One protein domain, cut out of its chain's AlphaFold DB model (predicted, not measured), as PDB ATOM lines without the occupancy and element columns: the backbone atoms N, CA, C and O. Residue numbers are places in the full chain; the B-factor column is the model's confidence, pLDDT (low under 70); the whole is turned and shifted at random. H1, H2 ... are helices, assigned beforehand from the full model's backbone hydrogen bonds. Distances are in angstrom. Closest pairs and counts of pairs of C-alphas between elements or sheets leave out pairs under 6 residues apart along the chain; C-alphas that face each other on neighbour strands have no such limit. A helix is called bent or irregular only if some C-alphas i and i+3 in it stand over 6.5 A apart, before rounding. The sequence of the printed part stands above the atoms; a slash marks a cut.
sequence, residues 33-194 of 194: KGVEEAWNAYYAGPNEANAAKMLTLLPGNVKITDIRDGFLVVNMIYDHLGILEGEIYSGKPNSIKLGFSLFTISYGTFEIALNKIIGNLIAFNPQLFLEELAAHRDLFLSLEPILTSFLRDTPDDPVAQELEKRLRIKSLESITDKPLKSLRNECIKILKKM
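AT A GLANCE: This is residues 33 to 194 of the 194 residues of an uncharacterized protein of Chrysiogenales bacterium (UniProt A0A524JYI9). Short helices are stacked along the longest axis: H1, H2 and H3 make one end, H4 and H5 come next, then H6, H7 and H8, and the hairpin of H9 and H10 covers the other end. H5 and H6 lie nearest the middle, and residues 154 to 159, of which 158 and 159 belong to H9, stick out. The printed part has 162 residues with ten named helices, H1 to H10 in order along the chain, and no named strand; the class is all helix. H1, H2, H3, H5 and H6 form an up-and-down bundle, each running against the one before it. The whole is compact, with a radius of gyration of the C-alphas of 15.6 A and spans of 43 by 37 by 28 A.

HOW THE PARTS SIT: H1, residues 33 to 44, and H2, residues 48 to 57, form a helical hairpin at a shallow tilt of 15 degrees; the closest C-alphas, of Tyr 42 and Asn 50, are 5.1 A apart. H3, residues 68 to 79, is irregular, with C-alphas 69 and 72 at 7.9 A; its residues 73 to 77 alone only just touch H1, with 3 pairs of C-alphas within 8 A, the closest Glu 36 and Val 73 at 5.7 A. H4, residues 81 to 89, touches H5, residues 93 to 104, at a steep tilt of 45 degrees, the closest C-alphas being Ile 88 and Ile 96 at 5.0 A. H5 touches H2, the same way at 25 degrees, a shallow tilt, with the C-alphas of Glu 48 and Asn 94 closest at 5.5 A. H6, residues 108 to 124, is the hub, touching five helices, among them H5 in a hairpin, where the C-alphas of Phe 103 and Glu 111 are closest at 6.7 A. H7, residues 126 to 135, touches H5, closest at the C-alphas of Lys 97 and Glu 132, 6.3 A. H8, residues 144 to 148, touches H6, closest at the C-alphas of Asn 115 and Ile 146, 4.4 A. H9, residues 158 to 173, and H10, residues 181 to 191, form a hairpin at 9 degrees, a shallow tilt, closest at the C-alphas of Ile 169 and Ile 188, 5.8 A. Every O i to N i+4 pair is within hydrogen-bond range in H1, H4, H7, H8, H9 and H10, against 5 of 6 in H2, 6 of 8 in H3 and in H5, and 10 of 13 in H6.

IN THESE COORDINATES: H1 begins at C-alpha 33, (-20.395, -31.244, -73.699). H6, 25.5 A long, begins at C-alpha 108, (-28.832, -47.628, -85.120). H9 is 22.3 A long, and H10 ends at C-alpha 191, (-24.604, -50.848, -107.282).

THE WHOLE: The C-alphas of Lys 33 and Val 159 are the farthest apart, at 44.9 A. The printed part has no cut, and no link is long. The mean pLDDT of the printed part is 94.5, with residues 152 to 156 under 70.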
ATOM      1  N   LYS A  33     -19.920 -32.601 -73.979       97.50
ATOM      2  CA  LYS A  33     -20.395 -31.244 -73.699       97.50
ATOM      3  C   LYS A  33     -19.942 -30.273 -74.789       97.50
ATOM      4  O   LYS A  33     -20.751 -29.494 -75.284       97.50
ATOM      5  N   GLY A  34     -18.676 -30.346 -75.201       98.00
ATOM      6  CA  GLY A  34     -18.175 -29.566 -76.332       98.00
ATOM      7  C   GLY A  34     -18.945 -29.866 -77.620       98.00
ATOM      8  O   GLY A  34     -19.324 -28.942 -78.341       98.00
ATOM      9  N   VAL A  35     -19.229 -31.146 -77.892       97.94
ATOM     10  CA  VAL A  35     -20.035 -31.571 -79.054       97.94
ATOM     11  C   VAL A  35     -21.450 -30.993 -78.986       97.94
ATOM     12  O   VAL A  35     -21.941 -30.483 -79.989       97.94
ATOM     13  N   GLU A  36     -22.098 -31.022 -77.822       98.31
ATOM     14  CA  GLU A  36     -23.426 -30.432 -77.616       98.31
ATOM     15  C   GLU A  36     -23.434 -28.922 -77.897       98.31
ATOM     16  O   GLU A  36     -24.260 -28.430 -78.669       98.31
ATOM     17  N   GLU A  37     -22.495 -28.178 -77.310       98.44
ATOM     18  CA  GLU A  37     -22.377 -26.728 -77.495       98.44
ATOM     19  C   GLU A  37     -22.098 -26.362 -78.961       98.44
ATOM     20  O   GLU A  37     -22.724 -25.451 -79.516       98.44
ATOM     21  N   ALA A  38     -21.194 -27.096 -79.616       98.31
ATOM     22  CA  ALA A  38     -20.867 -26.885 -81.020       98.31
ATOM     23  C   ALA A  38     -22.035 -27.248 -81.950       98.31
ATOM     24  O   ALA A  38     -22.273 -26.530 -82.927       98.31
ATOM     25  N   TRP A  39     -22.801 -28.298 -81.634       98.31
ATOM     26  CA  TRP A  39     -23.988 -28.662 -82.404       98.31
ATOM     27  C   TRP A  39     -25.072 -27.601 -82.275       98.31
ATOM     28  O   TRP A  39     -25.606 -27.163 -83.288       98.31
ATOM     29  N   ASN A  40     -25.346 -27.117 -81.063       98.25
ATOM     30  CA  ASN A  40     -26.312 -26.042 -80.841       98.25
ATOM     31  C   ASN A  40     -25.936 -24.767 -81.612       98.25
ATOM     32  O   ASN A  40     -26.799 -24.116 -82.204       98.25
ATOM     33  N   ALA A  41     -24.642 -24.432 -81.671       98.19
ATOM     34  CA  ALA A  41     -24.154 -23.315 -82.476       98.19
ATOM     35  C   ALA A  41     -24.329 -23.551 -83.987       98.19
ATOM     36  O   ALA A  41     -24.705 -22.627 -84.711       98.19
ATOM     37  N   TYR A  42     -24.071 -24.771 -84.470       98.12
ATOM     38  CA  TYR A  42     -24.320 -25.145 -85.864       98.12
ATOM     39  C   TYR A  42     -25.813 -25.102 -86.204       98.12
ATOM     40  O   TYR A  42     -26.187 -24.511 -87.208       98.12
ATOM     41  N   TYR A  43     -26.669 -25.647 -85.342       97.19
ATOM     42  CA  TYR A  43     -28.122 -25.657 -85.494       97.19
ATOM     43  C   TYR A  43     -28.710 -24.241 -85.564       97.19
ATOM     44  O   TYR A  43     -29.510 -23.943 -86.447       97.19
ATOM     45  N   ALA A  44     -28.277 -23.340 -84.674       97.75
ATOM     46  CA  ALA A  44     -28.747 -21.955 -84.648       97.75
ATOM     47  C   ALA A  44     -28.264 -21.117 -85.847       97.75
ATOM     48  O   ALA A  44     -28.875 -20.102 -86.183       97.75
ATOM     49  N   GLY A  45     -27.159 -21.514 -86.479       97.12
ATOM     50  CA  GLY A  45     -26.565 -20.804 -87.605       97.12
ATOM     51  C   GLY A  45     -25.702 -21.734 -88.451       97.12
ATOM     52  O   GLY A  45     -24.476 -21.713 -88.282       97.12
ATOM     53  N   PRO A  46     -26.299 -22.531 -89.356       96.94
ATOM     54  CA  PRO A  46     -25.557 -23.487 -90.168       96.94
ATOM     55  C   PRO A  46     -24.627 -22.739 -91.123       96.94
ATOM     56  O   PRO A  46     -25.047 -21.863 -91.877       96.94
ATOM     57  N   ASN A  47     -23.330 -23.025 -91.018       97.25
ATOM     58  CA  ASN A  47     -22.297 -22.500 -91.906       97.25
ATOM     59  C   ASN A  47     -20.998 -23.309 -91.773       97.25
ATOM     60  O   ASN A  47     -20.776 -24.022 -90.791       97.25
ATOM     61  N   GLU A  48     -20.095 -23.112 -92.734       97.75
ATOM     62  CA  GLU A  48     -18.803 -23.802 -92.822       97.75
ATOM     63  C   GLU A  48     -17.896 -23.602 -91.598       97.75
ATOM     64  O   GLU A  48     -17.120 -24.497 -91.265       97.75
ATOM     65  N   ALA A  49     -17.974 -22.457 -90.910       98.25
ATOM     66  CA  ALA A  49     -17.154 -22.196 -89.727       98.25
ATOM     67  C   ALA A  49     -17.661 -22.979 -88.507       98.25
ATOM     68  O   ALA A  49     -16.865 -23.508 -87.733       98.25
ATOM     69  N   ASN A  50     -18.979 -23.091 -88.343       98.44
ATOM     70  CA  ASN A  50     -19.573 -23.911 -87.291       98.44
ATOM     71  C   ASN A  50     -19.415 -25.412 -87.589       98.44
ATOM     72  O   ASN A  50     -19.113 -26.171 -86.670       98.44
ATOM     73  N   ALA A  51     -19.499 -25.834 -88.857       98.38
ATOM     74  CA  ALA A  51     -19.173 -27.207 -89.253       98.38
ATOM     75  C   ALA A  51     -17.709 -27.554 -88.931       98.38
ATOM     76  O   ALA A  51     -17.429 -28.601 -88.352       98.38
ATOM     77  N   ALA A  52     -16.772 -26.646 -89.230       98.31
ATOM     78  CA  ALA A  52     -15.362 -26.827 -88.889       98.31
ATOM     79  C   ALA A  52     -15.137 -26.992 -87.379       98.31
ATOM     80  O   ALA A  52     -14.352 -27.845 -86.976       98.31
ATOM     81  N   LYS A  53     -15.842 -26.229 -86.530       97.81
ATOM     82  CA  LYS A  53     -15.762 -26.396 -85.068       97.81
ATOM     83  C   LYS A  53     -16.225 -27.785 -84.633       97.81
ATOM     84  O   LYS A  53     -15.506 -28.446 -83.890       97.81
ATOM     85  N   MET A  54     -17.367 -28.249 -85.143       97.44
ATOM     86  CA  MET A  54     -17.859 -29.607 -84.879       97.44
ATOM     87  C   MET A  54     -16.825 -30.670 -85.260       97.44
ATOM     88  O   MET A  54     -16.537 -31.563 -84.468       97.44
ATOM     89  N   LEU A  55     -16.202 -30.540 -86.434       97.75
ATOM     90  CA  LEU A  55     -15.181 -31.476 -86.908       97.75
ATOM     91  C   LEU A  55     -13.987 -31.613 -85.954       97.75
ATOM     92  O   LEU A  55     -13.441 -32.705 -85.833       97.75
ATOM     93  N   THR A  56     -13.588 -30.542 -85.259       97.00
ATOM     94  CA  THR A  56     -12.462 -30.600 -84.304       97.00
ATOM     95  C   THR A  56     -12.760 -31.397 -83.034       97.00
ATOM     96  O   THR A  56     -11.829 -31.766 -82.323       97.00
ATOM     97  N   LEU A  57     -14.037 -31.661 -82.753       97.00
ATOM     98  CA  LEU A  57     -14.498 -32.347 -81.545       97.00
ATOM     99  C   LEU A  57     -14.828 -33.821 -81.796       97.00
ATOM    100  O   LEU A  57     -15.029 -34.578 -80.846       97.00
ATOM    101  N   LEU A  58     -14.895 -34.235 -83.065       96.12
ATOM    102  CA  LEU A  58     -15.201 -35.610 -83.426       96.12
ATOM    103  C   LEU A  58     -13.938 -36.497 -83.399       96.12
ATOM    104  O   LEU A  58     -12.842 -36.019 -83.687       96.12
ATOM    105  N   PRO A  59     -14.082 -37.807 -83.121       92.56
ATOM    106  CA  PRO A  59     -13.005 -38.811 -83.065       92.56
ATOM    107  C   PRO A  59     -12.154 -39.047 -84.336       92.56
ATOM    108  O   PRO A  59     -11.498 -40.088 -84.453       92.56
ATOM    109  N   GLY A  60     -12.163 -38.141 -85.314       89.69
ATOM    110  CA  GLY A  60     -11.476 -38.308 -86.595       89.69
ATOM    111  C   GLY A  60     -12.014 -39.507 -87.379       89.69
ATOM    112  O   GLY A  60     -13.155 -39.490 -87.821       89.69
ATOM    113  N   ASN A  61     -11.194 -40.551 -87.534       90.06
ATOM    114  CA  ASN A  61     -11.540 -41.781 -88.262       90.06
ATOM    115  C   ASN A  61     -11.766 -42.991 -87.336       90.06
ATOM    116  O   ASN A  61     -11.747 -44.133 -87.791       90.06
ATOM    117  N   VAL A  62     -11.960 -42.771 -86.032       92.38
ATOM    118  CA  VAL A  62     -12.197 -43.851 -85.066       92.38
ATOM    119  C   VAL A  62     -13.677 -43.922 -84.717       92.38
ATOM    120  O   VAL A  62     -14.236 -42.977 -84.170       92.38
ATOM    121  N   LYS A  63     -14.318 -45.061 -84.988       93.50
ATOM    122  CA  LYS A  63     -15.701 -45.291 -84.561       93.50
ATOM    123  C   LYS A  63     -15.769 -45.637 -83.072       93.50
ATOM    124  O   LYS A  63     -15.134 -46.585 -82.616       93.50
ATOM    125  N   ILE A  64     -16.558 -44.870 -82.332       92.56
ATOM    126  CA  ILE A  64     -16.828 -45.026 -80.905       92.56
ATOM    127  C   ILE A  64     -18.070 -45.896 -80.747       92.56
ATOM    128  O   ILE A  64     -19.140 -45.572 -81.256       92.56
ATOM    129  N   THR A  65     -17.931 -47.019 -80.047       87.12
ATOM    130  CA  THR A  65     -19.024 -47.984 -79.850       87.12
ATOM    131  C   THR A  65     -19.743 -47.827 -78.511       87.12
ATOM    132  O   THR A  65     -20.909 -48.200 -78.412       87.12
ATOM    133  N   ASP A  66     -19.083 -47.265 -77.490       89.44
ATOM    134  CA  ASP A  66     -19.711 -46.924 -76.211       89.44
ATOM    135  C   ASP A  66     -20.014 -45.429 -76.161       89.44
ATOM    136  O   ASP A  66     -19.129 -44.591 -75.998       89.44
ATOM    137  N   ILE A  67     -21.289 -45.113 -76.328       89.50
ATOM    138  CA  ILE A  67     -21.808 -43.746 -76.389       89.50
ATOM    139  C   ILE A  67     -22.757 -43.443 -75.226       89.50
ATOM    140  O   ILE A  67     -23.545 -42.505 -75.314       89.50
ATOM    141  N   ARG A  68     -22.731 -44.232 -74.141       91.81
ATOM    142  CA  ARG A  68     -23.640 -44.039 -72.992       91.81
ATOM    143  C   ARG A  68     -23.647 -42.602 -72.483       91.81
ATOM    144  O   ARG A  68     -24.718 -42.033 -72.302       91.81
ATOM    145  N   ASP A  69     -22.463 -42.020 -72.333       91.81
ATOM    146  CA  ASP A  69     -22.300 -40.658 -71.821       91.81
ATOM    147  C   ASP A  69     -22.711 -39.586 -72.848       91.81
ATOM    148  O   ASP A  69     -23.031 -38.461 -72.480       91.81
ATOM    149  N   GLY A  70     -22.747 -39.947 -74.135       94.44
ATOM    150  CA  GLY A  70     -23.114 -39.077 -75.253       94.44
ATOM    151  C   GLY A  70     -24.525 -39.278 -75.791       94.44
ATOM    152  O   GLY A  70     -24.909 -38.601 -76.741       94.44
ATOM    153  N   PHE A  71     -25.307 -40.200 -75.224       95.19
ATOM    154  CA  PHE A  71     -26.573 -40.656 -75.807       95.19
ATOM    155  C   PHE A  71     -27.558 -39.510 -76.082       95.19
ATOM    156  O   PHE A  71     -28.158 -39.449 -77.152       95.19
ATOM    157  N   LEU A  72     -27.699 -38.573 -75.139       97.00
ATOM    158  CA  LEU A  72     -28.580 -37.412 -75.306       97.00
ATOM    159  C   LEU A  72     -28.097 -36.480 -76.423       97.00
ATOM    160  O   LEU A  72     -28.906 -36.017 -77.222       97.00
ATOM    161  N   VAL A  73     -26.784 -36.259 -76.516       97.31
ATOM    162  CA  VAL A  73     -26.170 -35.412 -77.545       97.31
ATOM    163  C   VAL A  73     -26.351 -36.032 -78.928       97.31
ATOM    164  O   VAL A  73     -26.746 -35.348 -79.867       97.31
ATOM    165  N   VAL A  74     -26.133 -37.343 -79.054       97.12
ATOM    166  CA  VAL A  74     -26.325 -38.067 -80.317       97.12
ATOM    167  C   VAL A  74     -27.786 -38.018 -80.772       97.12
ATOM    168  O   VAL A  74     -28.041 -37.755 -81.946       97.12
ATOM    169  N   ASN A  75     -28.748 -38.203 -79.861       96.75
ATOM    170  CA  ASN A  75     -30.169 -38.080 -80.205       96.75
ATOM    171  C   ASN A  75     -30.542 -36.653 -80.617       96.75
ATOM    172  O   ASN A  75     -31.224 -36.479 -81.620       96.75
ATOM    173  N   MET A  76     -30.034 -35.634 -79.922       97.06
ATOM    174  CA  MET A  76     -30.247 -34.234 -80.301       97.06
ATOM    175  C   MET A  76     -29.706 -33.924 -81.709       97.06
ATOM    176  O   MET A  76     -30.330 -33.174 -82.463       97.06
ATOM    177  N   ILE A  77     -28.554 -34.492 -82.081       98.06
ATOM    178  CA  ILE A  77     -28.009 -34.366 -83.442       98.06
ATOM    179  C   ILE A  77     -28.938 -35.045 -84.450       98.06
ATOM    180  O   ILE A  77     -29.283 -34.460 -85.478       98.06
ATOM    181  N   TYR A  78     -29.360 -36.272 -84.149       97.56
ATOM    182  CA  TYR A  78     -30.241 -37.054 -85.008       97.56
ATOM    183  C   TYR A  78     -31.599 -36.372 -85.250       97.56
ATOM    184  O   TYR A  78     -32.020 -36.256 -86.402       97.56
ATOM    185  N   ASP A  79     -32.239 -35.850 -84.202       97.12
ATOM    186  CA  ASP A  79     -33.553 -35.191 -84.269       97.12
ATOM    187  C   ASP A  79     -33.553 -33.940 -85.167       97.12
ATOM    188  O   ASP A  79     -34.598 -33.499 -85.657       97.12
ATOM    189  N   HIS A  80     -32.373 -33.370 -85.422       95.88
ATOM    190  CA  HIS A  80     -32.191 -32.140 -86.188       95.88
ATOM    191  C   HIS A  80     -31.266 -32.301 -87.401       95.88
ATOM    192  O   HIS A  80     -30.766 -31.316 -87.953       95.88
ATOM    193  N   LEU A  81     -31.076 -33.538 -87.870       95.75
ATOM    194  CA  LEU A  81     -30.133 -33.853 -88.943       95.75
ATOM    195  C   LEU A  81     -30.485 -33.195 -90.290       95.75
ATOM    196  O   LEU A  81     -29.598 -32.955 -91.108       95.75
ATOM    197  N   GLY A  82     -31.754 -32.829 -90.500       95.62
ATOM    198  CA  GLY A  82     -32.224 -32.170 -91.725       95.62
ATOM    199  C   GLY A  82     -31.536 -30.830 -92.032       95.62
ATOM    200  O   GLY A  82     -31.397 -30.461 -93.196       95.62
ATOM    201  N   ILE A  83     -31.037 -30.110 -91.018       96.31
ATOM    202  CA  ILE A  83     -30.259 -28.878 -91.248       96.31
ATOM    203  C   ILE A  83     -28.890 -29.198 -91.847       96.31
ATOM    204  O   ILE A  83     -28.429 -28.507 -92.754       96.31
ATOM    205  N   LEU A  84     -28.246 -30.270 -91.376       97.50
ATOM    206  CA  LEU A  84     -26.997 -30.738 -91.966       97.50
ATOM    207  C   LEU A  84     -27.223 -31.253 -93.390       97.50
ATOM    208  O   LEU A  84     -26.444 -30.921 -94.278       97.50
ATOM    209  N   GLU A  85     -28.302 -32.004 -93.621       96.62
ATOM    210  CA  GLU A  85     -28.689 -32.484 -94.952       96.62
ATOM    211  C   GLU A  85     -28.794 -31.339 -95.974       96.62
ATOM    212  O   GLU A  85     -28.212 -31.424 -97.058       96.62
ATOM    213  N   GLY A  86     -29.466 -30.239 -95.617       95.62
ATOM    214  CA  GLY A  86     -29.593 -29.068 -96.489       95.62
ATOM    215  C   GLY A  86     -28.245 -28.450 -96.884       95.62
ATOM    216  O   GLY A  86     -28.027 -28.127 -98.057       95.62
ATOM    217  N   GLU A  87     -27.311 -28.334 -95.938       97.19
ATOM    218  CA  GLU A  87     -25.963 -27.815 -96.215       97.19
ATOM    219  C   GLU A  87     -25.130 -28.797 -97.059       97.19
ATOM    220  O   GLU A  87     -24.419 -28.375 -97.974       97.19
ATOM    221  N   ILE A  88     -25.263 -30.107 -96.815       97.25
ATOM    222  CA  ILE A  88     -24.618 -31.165 -97.612       97.25
ATOM    223  C   ILE A  88     -25.068 -31.083 -99.074       97.25
ATOM    224  O   ILE A  88     -24.230 -31.038 -99.977       97.25
ATOM    225  N   TYR A  89     -26.376 -31.003 -99.327       94.50
ATOM    226  CA  TYR A  89     -26.908 -30.893-100.692       94.50
ATOM    227  C   TYR A  89     -26.598 -29.545-101.347       94.50
ATOM    228  O   TYR A  89     -26.506 -29.464-102.571       94.50
ATOM    229  N   SER A  90     -26.350 -28.508-100.548       94.19
ATOM    230  CA  SER A  90     -25.841 -27.217-101.024       94.19
ATOM    231  C   SER A  90     -24.343 -27.240-101.370       94.19
ATOM    232  O   SER A  90     -23.786 -26.208-101.748       94.19
ATOM    233  N   GLY A  91     -23.677 -28.395-101.252       94.50
ATOM    234  CA  GLY A  91     -22.286 -28.582-101.661       94.50
ATOM    235  C   GLY A  91     -21.267 -27.933-100.724       94.50
ATOM    236  O   GLY A  91     -20.179 -27.573-101.170       94.50
ATOM    237  N   LYS A  92     -21.622 -27.732 -99.450       96.81
ATOM    238  CA  LYS A  92     -20.777 -27.082 -98.439       96.81
ATOM    239  C   LYS A  92     -19.691 -28.056 -97.940       96.81
ATOM    240  O   LYS A  92     -20.048 -29.070 -97.336       96.81
ATOM    241  N   PRO A  93     -18.390 -27.817 -98.217       96.94
ATOM    242  CA  PRO A  93     -17.344 -28.819 -97.990       96.94
ATOM    243  C   PRO A  93     -17.223 -29.311 -96.543       96.94
ATOM    244  O   PRO A  93     -17.208 -30.520 -96.310       96.94
ATOM    245  N   ASN A  94     -17.183 -28.409 -95.558       98.12
ATOM    246  CA  ASN A  94     -17.085 -28.803 -94.154       98.12
ATOM    247  C   ASN A  94     -18.361 -29.489 -93.670       98.12
ATOM    248  O   ASN A  94     -18.265 -30.390 -92.841       98.12
ATOM    249  N   SER A  95     -19.538 -29.119 -94.176       98.25
ATOM    250  CA  SER A  95     -20.779 -29.834 -93.852       98.25
ATOM    251  C   SER A  95     -20.807 -31.251 -94.435       98.25
ATOM    252  O   SER A  95     -21.222 -32.180 -93.746       98.25
ATOM    253  N   ILE A  96     -20.310 -31.458 -95.659       98.31
ATOM    254  CA  ILE A  96     -20.146 -32.803 -96.237       98.31
ATOM    255  C   ILE A  96     -19.194 -33.628 -95.377       98.31
ATOM    256  O   ILE A  96     -19.551 -34.723 -94.937       98.31
ATOM    257  N   LYS A  97     -18.016 -33.078 -95.081       98.31
ATOM    258  CA  LYS A  97     -17.033 -33.728 -94.218       98.31
ATOM    259  C   LYS A  97     -17.613 -34.046 -92.840       98.31
ATOM    260  O   LYS A  97     -17.412 -35.146 -92.338       98.31
ATOM    261  N   LEU A  98     -18.388 -33.129 -92.256       98.44
ATOM    262  CA  LEU A  98     -19.085 -33.343 -90.987       98.44
ATOM    263  C   LEU A  98     -20.056 -34.523 -91.075       98.44
ATOM    264  O   LEU A  98     -20.045 -35.370 -90.188       98.44
ATOM    265  N   GLY A  99     -20.832 -34.632 -92.155       98.19
ATOM    266  CA  GLY A  99     -21.715 -35.775 -92.383       98.19
ATOM    267  C   GLY A  99     -20.975 -37.120 -92.389       98.19
ATOM    268  O   GLY A  99     -21.433 -38.067 -91.753       98.19
ATOM    269  N   PHE A 100     -19.800 -37.194 -93.023       98.44
ATOM    270  CA  PHE A 100     -18.944 -38.385 -92.959       98.44
ATOM    271  C   PHE A 100     -18.349 -38.608 -91.562       98.44
ATOM    272  O   PHE A 100     -18.373 -39.725 -91.050       98.44
ATOM    273  N   SER A 101     -17.852 -37.558 -90.910       98.00
ATOM    274  CA  SER A 101     -17.255 -37.664 -89.576       98.00
ATOM    275  C   SER A 101     -18.270 -38.062 -88.499       98.00
ATOM    276  O   SER A 101     -17.888 -38.707 -87.526       98.00
ATOM    277  N   LEU A 102     -19.565 -37.761 -88.653       98.12
ATOM    278  CA  LEU A 102     -20.603 -38.192 -87.705       98.12
ATOM    279  C   LEU A 102     -20.758 -39.721 -87.625       98.12
ATOM    280  O   LEU A 102     -21.212 -40.217 -86.593       98.12
ATOM    281  N   PHE A 103     -20.295 -40.486 -88.624       98.00
ATOM    282  CA  PHE A 103     -20.246 -41.953 -88.530       98.00
ATOM    283  C   PHE A 103     -19.356 -42.469 -87.390       98.00
ATOM    284  O   PHE A 103     -19.499 -43.618 -86.964       98.00
ATOM    285  N   THR A 104     -18.458 -41.631 -86.863       97.19
ATOM    286  CA  THR A 104     -17.643 -41.960 -85.686       97.19
ATOM    287  C   THR A 104     -18.467 -42.140 -84.416       97.19
ATOM    288  O   THR A 104     -18.048 -42.886 -83.538       97.19
ATOM    289  N   ILE A 105     -19.624 -41.487 -84.308       96.69
ATOM    290  CA  ILE A 105     -20.499 -41.529 -83.125       96.69
ATOM    291  C   ILE A 105     -21.906 -42.046 -83.456       96.69
ATOM    292  O   ILE A 105     -22.772 -42.101 -82.582       96.69
ATOM    293  N   SER A 106     -22.157 -42.416 -84.715       96.31
ATOM    294  CA  SER A 106     -23.460 -42.900 -85.159       96.31
ATOM    295  C   SER A 106     -23.693 -44.362 -84.796       96.31
ATOM    296  O   SER A 106     -22.790 -45.195 -84.892       96.31
ATOM    297  N   TYR A 107     -24.945 -44.690 -84.489       92.38
ATOM    298  CA  TYR A 107     -25.417 -46.059 -84.304       92.38
ATOM    299  C   TYR A 107     -26.916 -46.151 -84.635       92.38
ATOM    300  O   TYR A 107     -27.636 -45.150 -84.603       92.38
ATOM    301  N   GLY A 108     -27.401 -47.356 -84.947       92.81
ATOM    302  CA  GLY A 108     -28.832 -47.628 -85.120       92.81
ATOM    303  C   GLY A 108     -29.509 -46.735 -86.168       92.81
ATOM    304  O   GLY A 108     -29.040 -46.615 -87.297       92.81
ATOM    305  N   THR A 109     -30.625 -46.106 -85.794       93.81
ATOM    306  CA  THR A 109     -31.417 -45.243 -86.688       93.81
ATOM    307  C   THR A 109     -30.659 -44.006 -87.158       93.81
ATOM    308  O   THR A 109     -30.863 -43.572 -88.291       93.81
ATOM    309  N   PHE A 110     -29.751 -43.472 -86.336       96.44
ATOM    310  CA  PHE A 110     -28.932 -42.327 -86.722       96.44
ATOM    311  C   PHE A 110     -27.987 -42.681 -87.875       96.44
ATOM    312  O   PHE A 110     -27.911 -41.958 -88.866       96.44
ATOM    313  N   GLU A 111     -27.339 -43.842 -87.803       96.12
ATOM    314  CA  GLU A 111     -26.479 -44.331 -88.883       96.12
ATOM    315  C   GLU A 111     -27.264 -44.581 -90.178       96.12
ATOM    316  O   GLU A 111     -26.805 -44.224 -91.261       96.12
ATOM    317  N   ILE A 112     -28.479 -45.131 -90.078       94.75
ATOM    318  CA  ILE A 112     -29.366 -45.330 -91.237       94.75
ATOM    319  C   ILE A 112     -29.720 -43.990 -91.898       94.75
ATOM    320  O   ILE A 112     -29.700 -43.887 -93.124       94.75
ATOM    321  N   ALA A 113     -30.019 -42.953 -91.114       95.62
ATOM    322  CA  ALA A 113     -30.305 -41.628 -91.658       95.62
ATOM    323  C   ALA A 113     -29.077 -40.999 -92.334       95.62
ATOM    324  O   ALA A 113     -29.198 -40.465 -93.437       95.62
ATOM    325  N   LEU A 114     -27.887 -41.123 -91.735       97.31
ATOM    326  CA  LEU A 114     -26.641 -40.676 -92.365       97.31
ATOM    327  C   LEU A 114     -26.356 -41.423 -93.672       97.31
ATOM    328  O   LEU A 114     -25.994 -40.784 -94.659       97.31
ATOM    329  N   ASN A 115     -26.571 -42.743 -93.719       96.31
ATOM    330  CA  ASN A 115     -26.406 -43.534 -94.943       96.31
ATOM    331  C   ASN A 115     -27.253 -42.981 -96.094       96.31
ATOM    332  O   ASN A 115     -26.756 -42.882 -97.214       96.31
ATOM    333  N   LYS A 116     -28.497 -42.568 -95.820       94.44
ATOM    334  CA  LYS A 116     -29.371 -41.925 -96.813       94.44
ATOM    335  C   LYS A 116     -28.796 -40.595 -97.275       94.44
ATOM    336  O   LYS A 116     -28.544 -40.428 -98.463       94.44
ATOM    337  N   ILE A 117     -28.541 -39.675 -96.345       95.75
ATOM    338  CA  ILE A 117     -28.061 -38.320 -96.659       95.75
ATOM    339  C   ILE A 117     -26.763 -38.375 -97.475       95.75
ATOM    340  O   ILE A 117     -26.646 -37.744 -98.526       95.75
ATOM    341  N   ILE A 118     -25.798 -39.179 -97.029       97.06
ATOM    342  CA  ILE A 118     -24.501 -39.318 -97.693       97.06
ATOM    343  C   ILE A 118     -24.615 -40.096 -99.006       97.06
ATOM    344  O   ILE A 118     -23.991 -39.713 -99.993       97.06
ATOM    345  N   GLY A 119     -25.445 -41.138 -99.073       95.62
ATOM    346  CA  GLY A 119     -25.704 -41.868-100.315       95.62
ATOM    347  C   GLY A 119     -26.307 -40.976-101.401       95.62
ATOM    348  O   GLY A 119     -25.937 -41.069-102.574       95.62
ATOM    349  N   ASN A 120     -27.174 -40.043-101.013       93.88
ATOM    350  CA  ASN A 120     -27.806 -39.101-101.933       93.88
ATOM    351  C   ASN A 120     -26.828 -38.077-102.500       93.88
ATOM    352  O   ASN A 120     -27.020 -37.612-103.626       93.88
ATOM    353  N   LEU A 121     -25.739 -37.778-101.785       95.38
ATOM    354  CA  LEU A 121     -24.679 -36.905-102.283       95.38
ATOM    355  C   LEU A 121     -24.106 -37.397-103.619       95.38
ATOM    356  O   LEU A 121     -23.685 -36.577-104.425       95.38
ATOM    357  N   ILE A 122     -24.163 -38.701-103.915       96.44
ATOM    358  CA  ILE A 122     -23.732 -39.263-105.205       96.44
ATOM    359  C   ILE A 122     -24.455 -38.603-106.388       96.44
ATOM    360  O   ILE A 122     -23.853 -38.407-107.441       96.44
ATOM    361  N   ALA A 123     -25.738 -38.265-106.234       92.38
ATOM    362  CA  ALA A 123     -26.524 -37.650-107.301       92.38
ATOM    363  C   ALA A 123     -26.223 -36.152-107.478       92.38
ATOM    364  O   ALA A 123     -26.354 -35.632-108.584       92.38
ATOM    365  N   PHE A 124     -25.825 -35.462-106.405       90.88
ATOM    366  CA  PHE A 124     -25.624 -34.007-106.404       90.88
ATOM    367  C   PHE A 124     -24.159 -33.607-106.596       90.88
ATOM    368  O   PHE A 124     -23.860 -32.666-107.329       90.88
ATOM    369  N   ASN A 125     -23.241 -34.317-105.943       95.56
ATOM    370  CA  ASN A 125     -21.809 -34.063-105.980       95.56
ATOM    371  C   ASN A 125     -21.002 -35.376-105.851       95.56
ATOM    372  O   ASN A 125     -20.399 -35.652-104.808       95.56
ATOM    373  N   PRO A 126     -20.977 -36.210-106.911       96.88
ATOM    374  CA  PRO A 126     -20.308 -37.513-106.887       96.88
ATOM    375  C   PRO A 126     -18.797 -37.427-106.639       96.88
ATOM    376  O   PRO A 126     -18.212 -38.388-106.144       96.88
ATOM    377  N   GLN A 127     -18.161 -36.299-106.970       97.19
ATOM    378  CA  GLN A 127     -16.733 -36.105-106.735       97.19
ATOM    379  C   GLN A 127     -16.446 -35.935-105.241       97.19
ATOM    380  O   GLN A 127     -15.700 -36.741-104.690       97.19
ATOM    381  N   LEU A 128     -17.088 -34.963-104.576       96.75
ATOM    382  CA  LEU A 128     -16.900 -34.751-103.134       96.75
ATOM    383  C   LEU A 128     -17.302 -35.986-102.321       96.75
ATOM    384  O   LEU A 128     -16.628 -36.323-101.354       96.75
ATOM    385  N   PHE A 129     -18.347 -36.710-102.742       98.00
ATOM    386  CA  PHE A 129     -18.693 -37.997-102.138       98.00
ATOM    387  C   PHE A 129     -17.513 -38.980-102.156       98.00
ATOM    388  O   PHE A 129     -17.202 -39.583-101.133       98.00
ATOM    389  N   LEU A 130     -16.853 -39.155-103.305       98.50
ATOM    390  CA  LEU A 130     -15.736 -40.094-103.437       98.50
ATOM    391  C   LEU A 130     -14.484 -39.623-102.693       98.50
ATOM    392  O   LEU A 130     -13.767 -40.458-102.145       98.50
ATOM    393  N   GLU A 131     -14.215 -38.319-102.678       98.19
ATOM    394  CA  GLU A 131     -13.086 -37.736-101.944       98.19
ATOM    395  C   GLU A 131     -13.237 -37.960-100.436       98.19
ATOM    396  O   GLU A 131     -12.331 -38.496 -99.793       98.19
ATOM    397  N   GLU A 132     -14.409 -37.651 -99.882       98.19
ATOM    398  CA  GLU A 132     -14.668 -37.823 -98.453       98.19
ATOM    399  C   GLU A 132     -14.827 -39.294 -98.064       98.19
ATOM    400  O   GLU A 132     -14.335 -39.707 -97.010       98.19
ATOM    401  N   LEU A 133     -15.404 -40.127 -98.937       98.19
ATOM    402  CA  LEU A 133     -15.439 -41.571 -98.725       98.19
ATOM    403  C   LEU A 133     -14.032 -42.178 -98.710       98.19
ATOM    404  O   LEU A 133     -13.770 -43.080 -97.917       98.19
ATOM    405  N   ALA A 134     -13.117 -41.697 -99.556       97.94
ATOM    406  CA  ALA A 134     -11.724 -42.131 -99.525       97.94
ATOM    407  C   ALA A 134     -11.035 -41.711 -98.216       97.94
ATOM    408  O   ALA A 134     -10.306 -42.511 -97.633       97.94
ATOM    409  N   ALA A 135     -11.299 -40.492 -97.732       97.62
ATOM    410  CA  ALA A 135     -10.731 -39.973 -96.487       97.62
ATOM    411  C   ALA A 135     -11.247 -40.689 -95.223       97.62
ATOM    412  O   ALA A 135     -10.522 -40.774 -94.230       97.62
ATOM    413  N   HIS A 136     -12.466 -41.232 -95.272       97.38
ATOM    414  CA  HIS A 136     -13.142 -41.886 -94.144       97.38
ATOM    415  C   HIS A 136     -13.395 -43.383 -94.377       97.38
ATOM    416  O   HIS A 136     -14.245 -43.981 -93.715       97.38
ATOM    417  N   ARG A 137     -12.680 -44.016 -95.317       95.81
ATOM    418  CA  ARG A 137     -12.950 -45.395 -95.760       95.81
ATOM    419  C   ARG A 137     -12.978 -46.409 -94.614       95.81
ATOM    420  O   ARG A 137     -13.742 -47.373 -94.685       95.81
ATOM    421  N   ASP A 138     -12.176 -46.176 -93.581       94.94
ATOM    422  CA  ASP A 138     -12.025 -47.054 -92.418       94.94
ATOM    423  C   ASP A 138     -13.241 -47.039 -91.476       94.94
ATOM    424  O   ASP A 138     -13.424 -47.972 -90.696       94.94
ATOM    425  N   LEU A 139     -14.122 -46.034 -91.580       95.56
ATOM    426  CA  LEU A 139     -15.384 -45.999 -90.829       95.56
ATOM    427  C   LEU A 139     -16.412 -47.012 -91.355       95.56
ATOM    428  O   LEU A 139     -17.384 -47.324 -90.663       95.56
ATOM    429  N   PHE A 140     -16.201 -47.541 -92.563       95.06
ATOM    430  CA  PHE A 140     -17.166 -48.378 -93.269       95.06
ATOM    431  C   PHE A 140     -16.650 -49.804 -93.442       95.06
ATOM    432  O   PHE A 140     -15.781 -50.085 -94.269       95.06
ATOM    433  N   LEU A 141     -17.255 -50.749 -92.721       93.75
ATOM    434  CA  LEU A 141     -16.998 -52.177 -92.942       93.75
ATOM    435  C   LEU A 141     -17.466 -52.623 -94.337       93.75
ATOM    436  O   LEU A 141     -16.800 -53.416 -94.999       93.75
ATOM    437  N   SER A 142     -18.593 -52.075 -94.795       95.81
ATOM    438  CA  SER A 142     -19.150 -52.261 -96.135       95.81
ATOM    439  C   SER A 142     -19.662 -50.927 -96.667       95.81
ATOM    440  O   SER A 142     -20.178 -50.114 -95.902       95.81
ATOM    441  N   LEU A 143     -19.541 -50.715 -97.979       97.19
ATOM    442  CA  LEU A 143     -20.106 -49.546 -98.660       97.19
ATOM    443  C   LEU A 143     -21.573 -49.749 -99.056       97.19
ATOM    444  O   LEU A 143     -22.238 -48.783 -99.419       97.19
ATOM    445  N   GLU A 144     -22.077 -50.988 -99.000       95.88
ATOM    446  CA  GLU A 144     -23.454 -51.316 -99.388       95.88
ATOM    447  C   GLU A 144     -24.488 -50.411 -98.707       95.88
ATOM    448  O   GLU A 144     -25.247 -49.794 -99.449       95.88
ATOM    449  N   PRO A 145     -24.482 -50.206 -97.370       95.12
ATOM    450  CA  PRO A 145     -25.516 -49.410 -96.710       95.12
ATOM    451  C   PRO A 145     -25.638 -47.985 -97.251       95.12
ATOM    452  O   PRO A 145     -26.746 -47.513 -97.470       95.12
ATOM    453  N   ILE A 146     -24.524 -47.303 -97.520       95.88
ATOM    454  CA  ILE A 146     -24.549 -45.940 -98.072       95.88
ATOM    455  C   ILE A 146     -25.003 -45.957 -99.533       95.88
ATOM    456  O   ILE A 146     -25.802 -45.128 -99.965       95.88
ATOM    457  N   LEU A 147     -24.492 -46.906-100.317       95.75
ATOM    458  CA  LEU A 147     -24.750 -46.957-101.754       95.75
ATOM    459  C   LEU A 147     -26.199 -47.342-102.075       95.75
ATOM    460  O   LEU A 147     -26.727 -46.863-103.080       95.75
ATOM    461  N   THR A 148     -26.836 -48.160-101.236       91.12
ATOM    462  CA  THR A 148     -28.197 -48.678-101.453       91.12
ATOM    463  C   THR A 148     -29.267 -48.002-100.597       91.12
ATOM    464  O   THR A 148     -30.445 -48.298-100.771       91.12
ATOM    465  N   SER A 149     -28.899 -47.064 -99.718       89.75
ATOM    466  CA  SER A 149     -29.867 -46.201 -99.031       89.75
ATOM    467  C   SER A 149     -30.389 -45.139 -99.998       89.75
ATOM    468  O   SER A 149     -29.710 -44.138-100.248       89.75
ATOM    469  N   PHE A 150     -31.564 -45.377-100.580       85.50
ATOM    470  CA  PHE A 150     -32.199 -44.503-101.569       85.50
ATOM    471  C   PHE A 150     -33.062 -43.413-100.900       85.50
ATOM    472  O   PHE A 150     -33.573 -43.608 -99.798       85.50
ATOM    473  N   LEU A 151     -33.229 -42.249-101.553       71.94
ATOM    474  CA  LEU A 151     -34.039 -41.120-101.038       71.94
ATOM    475  C   LEU A 151     -35.451 -41.565-100.668       71.94
ATOM    476  O   LEU A 151     -36.018 -41.177 -99.646       71.94
ATOM    477  N   ARG A 152     -36.024 -42.372-101.556       65.00
ATOM    478  CA  ARG A 152     -37.314 -43.006-101.364       65.00
ATOM    479  C   ARG A 152     -37.046 -44.429-100.917       65.00
ATOM    480  O   ARG A 152     -37.054 -45.350-101.728       65.00
ATOM    481  N   ASP A 153     -36.872 -44.607 -99.614       56.66
ATOM    482  CA  ASP A 153     -37.157 -45.881 -98.951       56.66
ATOM    483  C   ASP A 153     -38.673 -46.145 -99.033       56.66
ATOM    484  O   ASP A 153     -39.390 -46.203 -98.037       56.66
ATOM    485  N   THR A 154     -39.194 -46.258-100.250       55.88
ATOM    486  CA  THR A 154     -40.427 -46.968-100.546       55.88
ATOM    487  C   THR A 154     -39.975 -48.342-101.017       55.88
ATOM    488  O   THR A 154     -39.701 -48.502-102.212       55.88
ATOM    489  N   PRO A 155     -39.868 -49.338-100.110       59.53
ATOM    490  CA  PRO A 155     -39.709 -50.744-100.486       59.53
ATOM    491  C   PRO A 155     -40.682 -51.166-101.598       59.53
ATOM    492  O   PRO A 155     -40.383 -52.065-102.377       59.53
ATOM    493  N   ASP A 156     -41.808 -50.458-101.695       68.06
ATOM    494  CA  ASP A 156     -42.928 -50.730-102.584       68.06
ATOM    495  C   ASP A 156     -42.814 -50.107-103.993       68.06
ATOM    496  O   ASP A 156     -43.715 -50.300-104.807       68.06
ATOM    497  N   ASP A 157     -41.736 -49.374-104.315       85.94
ATOM    498  CA  ASP A 157     -41.522 -48.800-105.658       85.94
ATOM    499  C   ASP A 157     -40.182 -49.247-106.281       85.94
ATOM    500  O   ASP A 157     -39.207 -48.484-106.326       85.94
ATOM    501  N   PRO A 158     -40.107 -50.492-106.795       87.12
ATOM    502  CA  PRO A 158     -38.895 -51.014-107.424       87.12
ATOM    503  C   PRO A 158     -38.489 -50.230-108.682       87.12
ATOM    504  O   PRO A 158     -37.317 -50.228-109.058       87.12
ATOM    505  N   VAL A 159     -39.427 -49.535-109.338       89.81
ATOM    506  CA  VAL A 159     -39.136 -48.729-110.531       89.81
ATOM    507  C   VAL A 159     -38.385 -47.457-110.142       89.81
ATOM    508  O   VAL A 159     -37.395 -47.110-110.794       89.81
ATOM    509  N   ALA A 160     -38.817 -46.777-109.078       88.06
ATOM    510  CA  ALA A 160     -38.113 -45.614-108.547       88.06
ATOM    511  C   ALA A 160     -36.712 -45.980-108.037       88.06
ATOM    512  O   ALA A 160     -35.755 -45.271-108.355       88.06
ATOM    513  N   GLN A 161     -36.572 -47.106-107.330       88.19
ATOM    514  CA  GLN A 161     -35.269 -47.590-106.859       88.19
ATOM    515  C   GLN A 161     -34.316 -47.880-108.028       88.19
ATOM    516  O   GLN A 161     -33.175 -47.416-108.033       88.19
ATOM    517  N   GLU A 162     -34.787 -48.574-109.068       91.00
ATOM    518  CA  GLU A 162     -33.975 -48.846-110.259       91.00
ATOM    519  C   GLU A 162     -33.593 -47.559-111.005       91.00
ATOM    520  O   GLU A 162     -32.485 -47.430-111.537       91.00
ATOM    521  N   LEU A 163     -34.493 -46.573-111.060       91.56
ATOM    522  CA  LEU A 163     -34.181 -45.267-111.630       91.56
ATOM    523  C   LEU A 163     -33.084 -44.556-110.828       91.56
ATOM    524  O   LEU A 163     -32.104 -44.108-111.426       91.56
ATOM    525  N   GLU A 164     -33.211 -44.484-109.504       92.25
ATOM    526  CA  GLU A 164     -32.219 -43.845-108.637       92.25
ATOM    527  C   GLU A 164     -30.857 -44.545-108.733       92.25
ATOM    528  O   GLU A 164     -29.834 -43.885-108.935       92.25
ATOM    529  N   LYS A 165     -30.841 -45.883-108.722       93.94
ATOM    530  CA  LYS A 165     -29.639 -46.703-108.935       93.94
ATOM    531  C   LYS A 165     -28.930 -46.351-110.241       93.94
ATOM    532  O   LYS A 165     -27.724 -46.086-110.241       93.94
ATOM    533  N   ARG A 166     -29.662 -46.292-111.360       95.19
ATOM    534  CA  ARG A 166     -29.094 -45.919-112.671       95.19
ATOM    535  C   ARG A 166     -28.541 -44.496-112.678       95.19
ATOM    536  O   ARG A 166     -27.472 -44.269-113.247       95.19
ATOM    537  N   LEU A 167     -29.232 -43.548-112.046       94.94
ATOM    538  CA  LEU A 167     -28.773 -42.160-111.947       94.94
ATOM    539  C   LEU A 167     -27.498 -42.039-111.100       94.94
ATOM    540  O   LEU A 167     -26.571 -41.338-111.510       94.94
ATOM    541  N   ARG A 168     -27.399 -42.767-109.982       96.06
ATOM    542  CA  ARG A 168     -26.177 -42.834-109.163       96.06
ATOM    543  C   ARG A 168     -25.005 -43.429-109.940       96.06
ATOM    544  O   ARG A 168     -23.932 -42.832-109.959       96.06
ATOM    545  N   ILE A 169     -25.211 -44.551-110.641       97.88
ATOM    546  CA  ILE A 169     -24.175 -45.162-111.496       97.88
ATOM    547  C   ILE A 169     -23.685 -44.158-112.540       97.88
ATOM    548  O   ILE A 169     -22.481 -43.945-112.651       97.88
ATOM    549  N   LYS A 170     -24.600 -43.497-113.258       98.12
ATOM    550  CA  LYS A 170     -24.246 -42.491-114.268       98.12
ATOM    551  C   LYS A 170     -23.464 -41.318-113.662       98.12
ATOM    552  O   LYS A 170     -22.508 -40.842-114.269       98.12
ATOM    553  N   SER A 171     -23.853 -40.871-112.469       98.06
ATOM    554  CA  SER A 171     -23.176 -39.786-111.748       98.06
ATOM    555  C   SER A 171     -21.751 -40.187-111.358       98.06
ATOM    556  O   SER A 171     -20.811 -39.443-111.623       98.06
ATOM    557  N   LEU A 172     -21.552 -41.405-110.847       98.44
ATOM    558  CA  LEU A 172     -20.218 -41.945-110.562       98.44
ATOM    559  C   LEU A 172     -19.381 -42.123-111.834       98.44
ATOM    560  O   LEU A 172     -18.203 -41.781-111.834       98.44
ATOM    561  N   GLU A 173     -19.966 -42.624-112.924       98.31
ATOM    562  CA  GLU A 173     -19.283 -42.809-114.214       98.31
ATOM    563  C   GLU A 173     -18.781 -41.483-114.811       98.31
ATOM    564  O   GLU A 173     -17.798 -41.491-115.553       98.31
ATOM    565  N   SER A 174     -19.395 -40.351-114.445       97.94
ATOM    566  CA  SER A 174     -18.954 -39.019-114.877       97.94
ATOM    567  C   SER A 174     -17.634 -38.559-114.241       97.94
ATOM    568  O   SER A 174     -16.953 -37.702-114.804       97.94
ATOM    569  N   ILE A 175     -17.228 -39.146-113.109       98.12
ATOM    570  CA  ILE A 175     -15.985 -38.783-112.420       98.12
ATOM    571  C   ILE A 175     -14.799 -39.399-113.147       98.12
ATOM    572  O   ILE A 175     -14.666 -40.620-113.183       98.12
ATOM    573  N   THR A 176     -13.916 -38.580-113.715       96.50
ATOM    574  CA  THR A 176     -12.771 -39.053-114.522       96.50
ATOM    575  C   THR A 176     -11.433 -39.043-113.777       96.50
ATOM    576  O   THR A 176     -10.440 -39.558-114.302       96.50
ATOM    577  N   ASP A 177     -11.408 -38.539-112.541       96.38
ATOM    578  CA  ASP A 177     -10.193 -38.382-111.744       96.38
ATOM    579  C   ASP A 177      -9.481 -39.707-111.469       96.38
ATOM    580  O   ASP A 177     -10.037 -40.671-110.931       96.38
ATOM    581  N   LYS A 178      -8.193 -39.749-111.825       95.94
ATOM    582  CA  LYS A 178      -7.364 -40.955-111.692       95.94
ATOM    583  C   LYS A 178      -7.266 -41.467-110.247       95.94
ATOM    584  O   LYS A 178      -7.397 -42.683-110.094       95.94
ATOM    585  N   PRO A 179      -7.073 -40.622-109.210       97.44
ATOM    586  CA  PRO A 179      -6.974 -41.098-107.828       97.44
ATOM    587  C   PRO A 179      -8.250 -41.788-107.330       97.44
ATOM    588  O   PRO A 179      -8.177 -42.777-106.608       97.44
ATOM    589  N   LEU A 180      -9.422 -41.323-107.776       97.88
ATOM    590  CA  LEU A 180     -10.724 -41.827-107.325       97.88
ATOM    591  C   LEU A 180     -11.208 -43.044-108.126       97.88
ATOM    592  O   LEU A 180     -12.173 -43.703-107.742       97.88
ATOM    593  N   LYS A 181     -10.533 -43.384-109.233       98.06
ATOM    594  CA  LYS A 181     -10.958 -44.428-110.178       98.06
ATOM    595  C   LYS A 181     -11.247 -45.779-109.521       98.06
ATOM    596  O   LYS A 181     -12.227 -46.422-109.893       98.06
ATOM    597  N   SER A 182     -10.397 -46.233-108.596       98.12
ATOM    598  CA  SER A 182     -10.579 -47.538-107.946       98.12
ATOM    599  C   SER A 182     -11.835 -47.553-107.077       98.12
ATOM    600  O   SER A 182     -12.680 -48.428-107.253       98.12
ATOM    601  N   LEU A 183     -11.993 -46.542-106.218       98.19
ATOM    602  CA  LEU A 183     -13.136 -46.418-105.315       98.19
ATOM    603  C   LEU A 183     -14.444 -46.228-106.092       98.19
ATOM    604  O   LEU A 183     -15.416 -46.940-105.867       98.19
ATOM    605  N   ARG A 184     -14.438 -45.361-107.108       98.50
ATOM    606  CA  ARG A 184     -15.554 -45.191-108.051       98.50
ATOM    607  C   ARG A 184     -15.990 -46.526-108.661       98.50
ATOM    608  O   ARG A 184     -17.178 -46.836-108.707       98.50
ATOM    609  N   ASN A 185     -15.033 -47.321-109.143       98.56
ATOM    610  CA  ASN A 185     -15.323 -48.620-109.750       98.56
ATOM    611  C   ASN A 185     -15.864 -49.635-108.727       98.56
ATOM    612  O   ASN A 185     -16.726 -50.436-109.085       98.56
ATOM    613  N   GLU A 186     -15.385 -49.606-107.480       98.38
ATOM    614  CA  GLU A 186     -15.927 -50.405-106.372       98.38
ATOM    615  C   GLU A 186     -17.395 -50.047-106.111       98.38
ATOM    616  O   GLU A 186     -18.247 -50.935-106.150       98.38
ATOM    617  N   CYS A 187     -17.712 -48.755-105.970       98.44
ATOM    618  CA  CYS A 187     -19.083 -48.282-105.775       98.44
ATOM    619  C   CYS A 187     -20.011 -48.715-106.921       98.44
ATOM    620  O   CYS A 187     -21.079 -49.277-106.682       98.44
ATOM    621  N   ILE A 188     -19.585 -48.528-108.177       98.50
ATOM    622  CA  ILE A 188     -20.358 -48.950-109.357       98.50
ATOM    623  C   ILE A 188     -20.568 -50.469-109.362       98.50
ATOM    624  O   ILE A 188     -21.651 -50.944-109.706       98.50
ATOM    625  N   LYS A 189     -19.546 -51.251-108.996       98.38
ATOM    626  CA  LYS A 189     -19.645 -52.715-108.937       98.38
ATOM    627  C   LYS A 189     -20.658 -53.165-107.888       98.38
ATOM    628  O   LYS A 189     -21.381 -54.119-108.154       98.38
ATOM    629  N   ILE A 190     -20.706 -52.507-106.731       97.69
ATOM    630  CA  ILE A 190     -21.691 -52.791-105.680       97.69
ATOM    631  C   ILE A 190     -23.100 -52.467-106.184       97.69
ATOM    632  O   ILE A 190     -23.959 -53.343-106.183       97.69
ATOM    633  N   LEU A 191     -23.308 -51.266-106.736       96.25
ATOM    634  CA  LEU A 191     -24.604 -50.848-107.282       96.25
ATOM    635  C   LEU A 191     -25.111 -51.761-108.411       96.25
ATOM    636  O   LEU A 191     -26.310 -51.940-108.554       96.25
ATOM    637  N   LYS A 192     -24.223 -52.351-109.221       96.69
ATOM    638  CA  LYS A 192     -24.605 -53.274-110.308       96.69
ATOM    639  C   LYS A 192     -24.954 -54.694-109.838       96.69
ATOM    640  O   LYS A 192     -25.482 -55.460-110.637       96.69
ATOM    641  N   LYS A 193     -24.606 -55.073-108.605       93.75
ATOM    642  CA  LYS A 193     -24.894 -56.406-108.043       93.75
ATOM    643  C   LYS A 193     -26.253 -56.499-107.350       93.75
ATOM    644  O   LYS A 193     -26.712 -57.615-107.126       93.75
ATOM    645  N   MET A 194     -26.817 -55.356-106.974       80.75
ATOM    646  CA  MET A 194     -28.122 -55.228-106.328       80.75
ATOM    647  C   MET A 194     -29.216 -55.068-107.375       80.75
ATOM    648  O   MET A 194     -30.250 -55.743-107.221       80.75
TER     649      MET A 194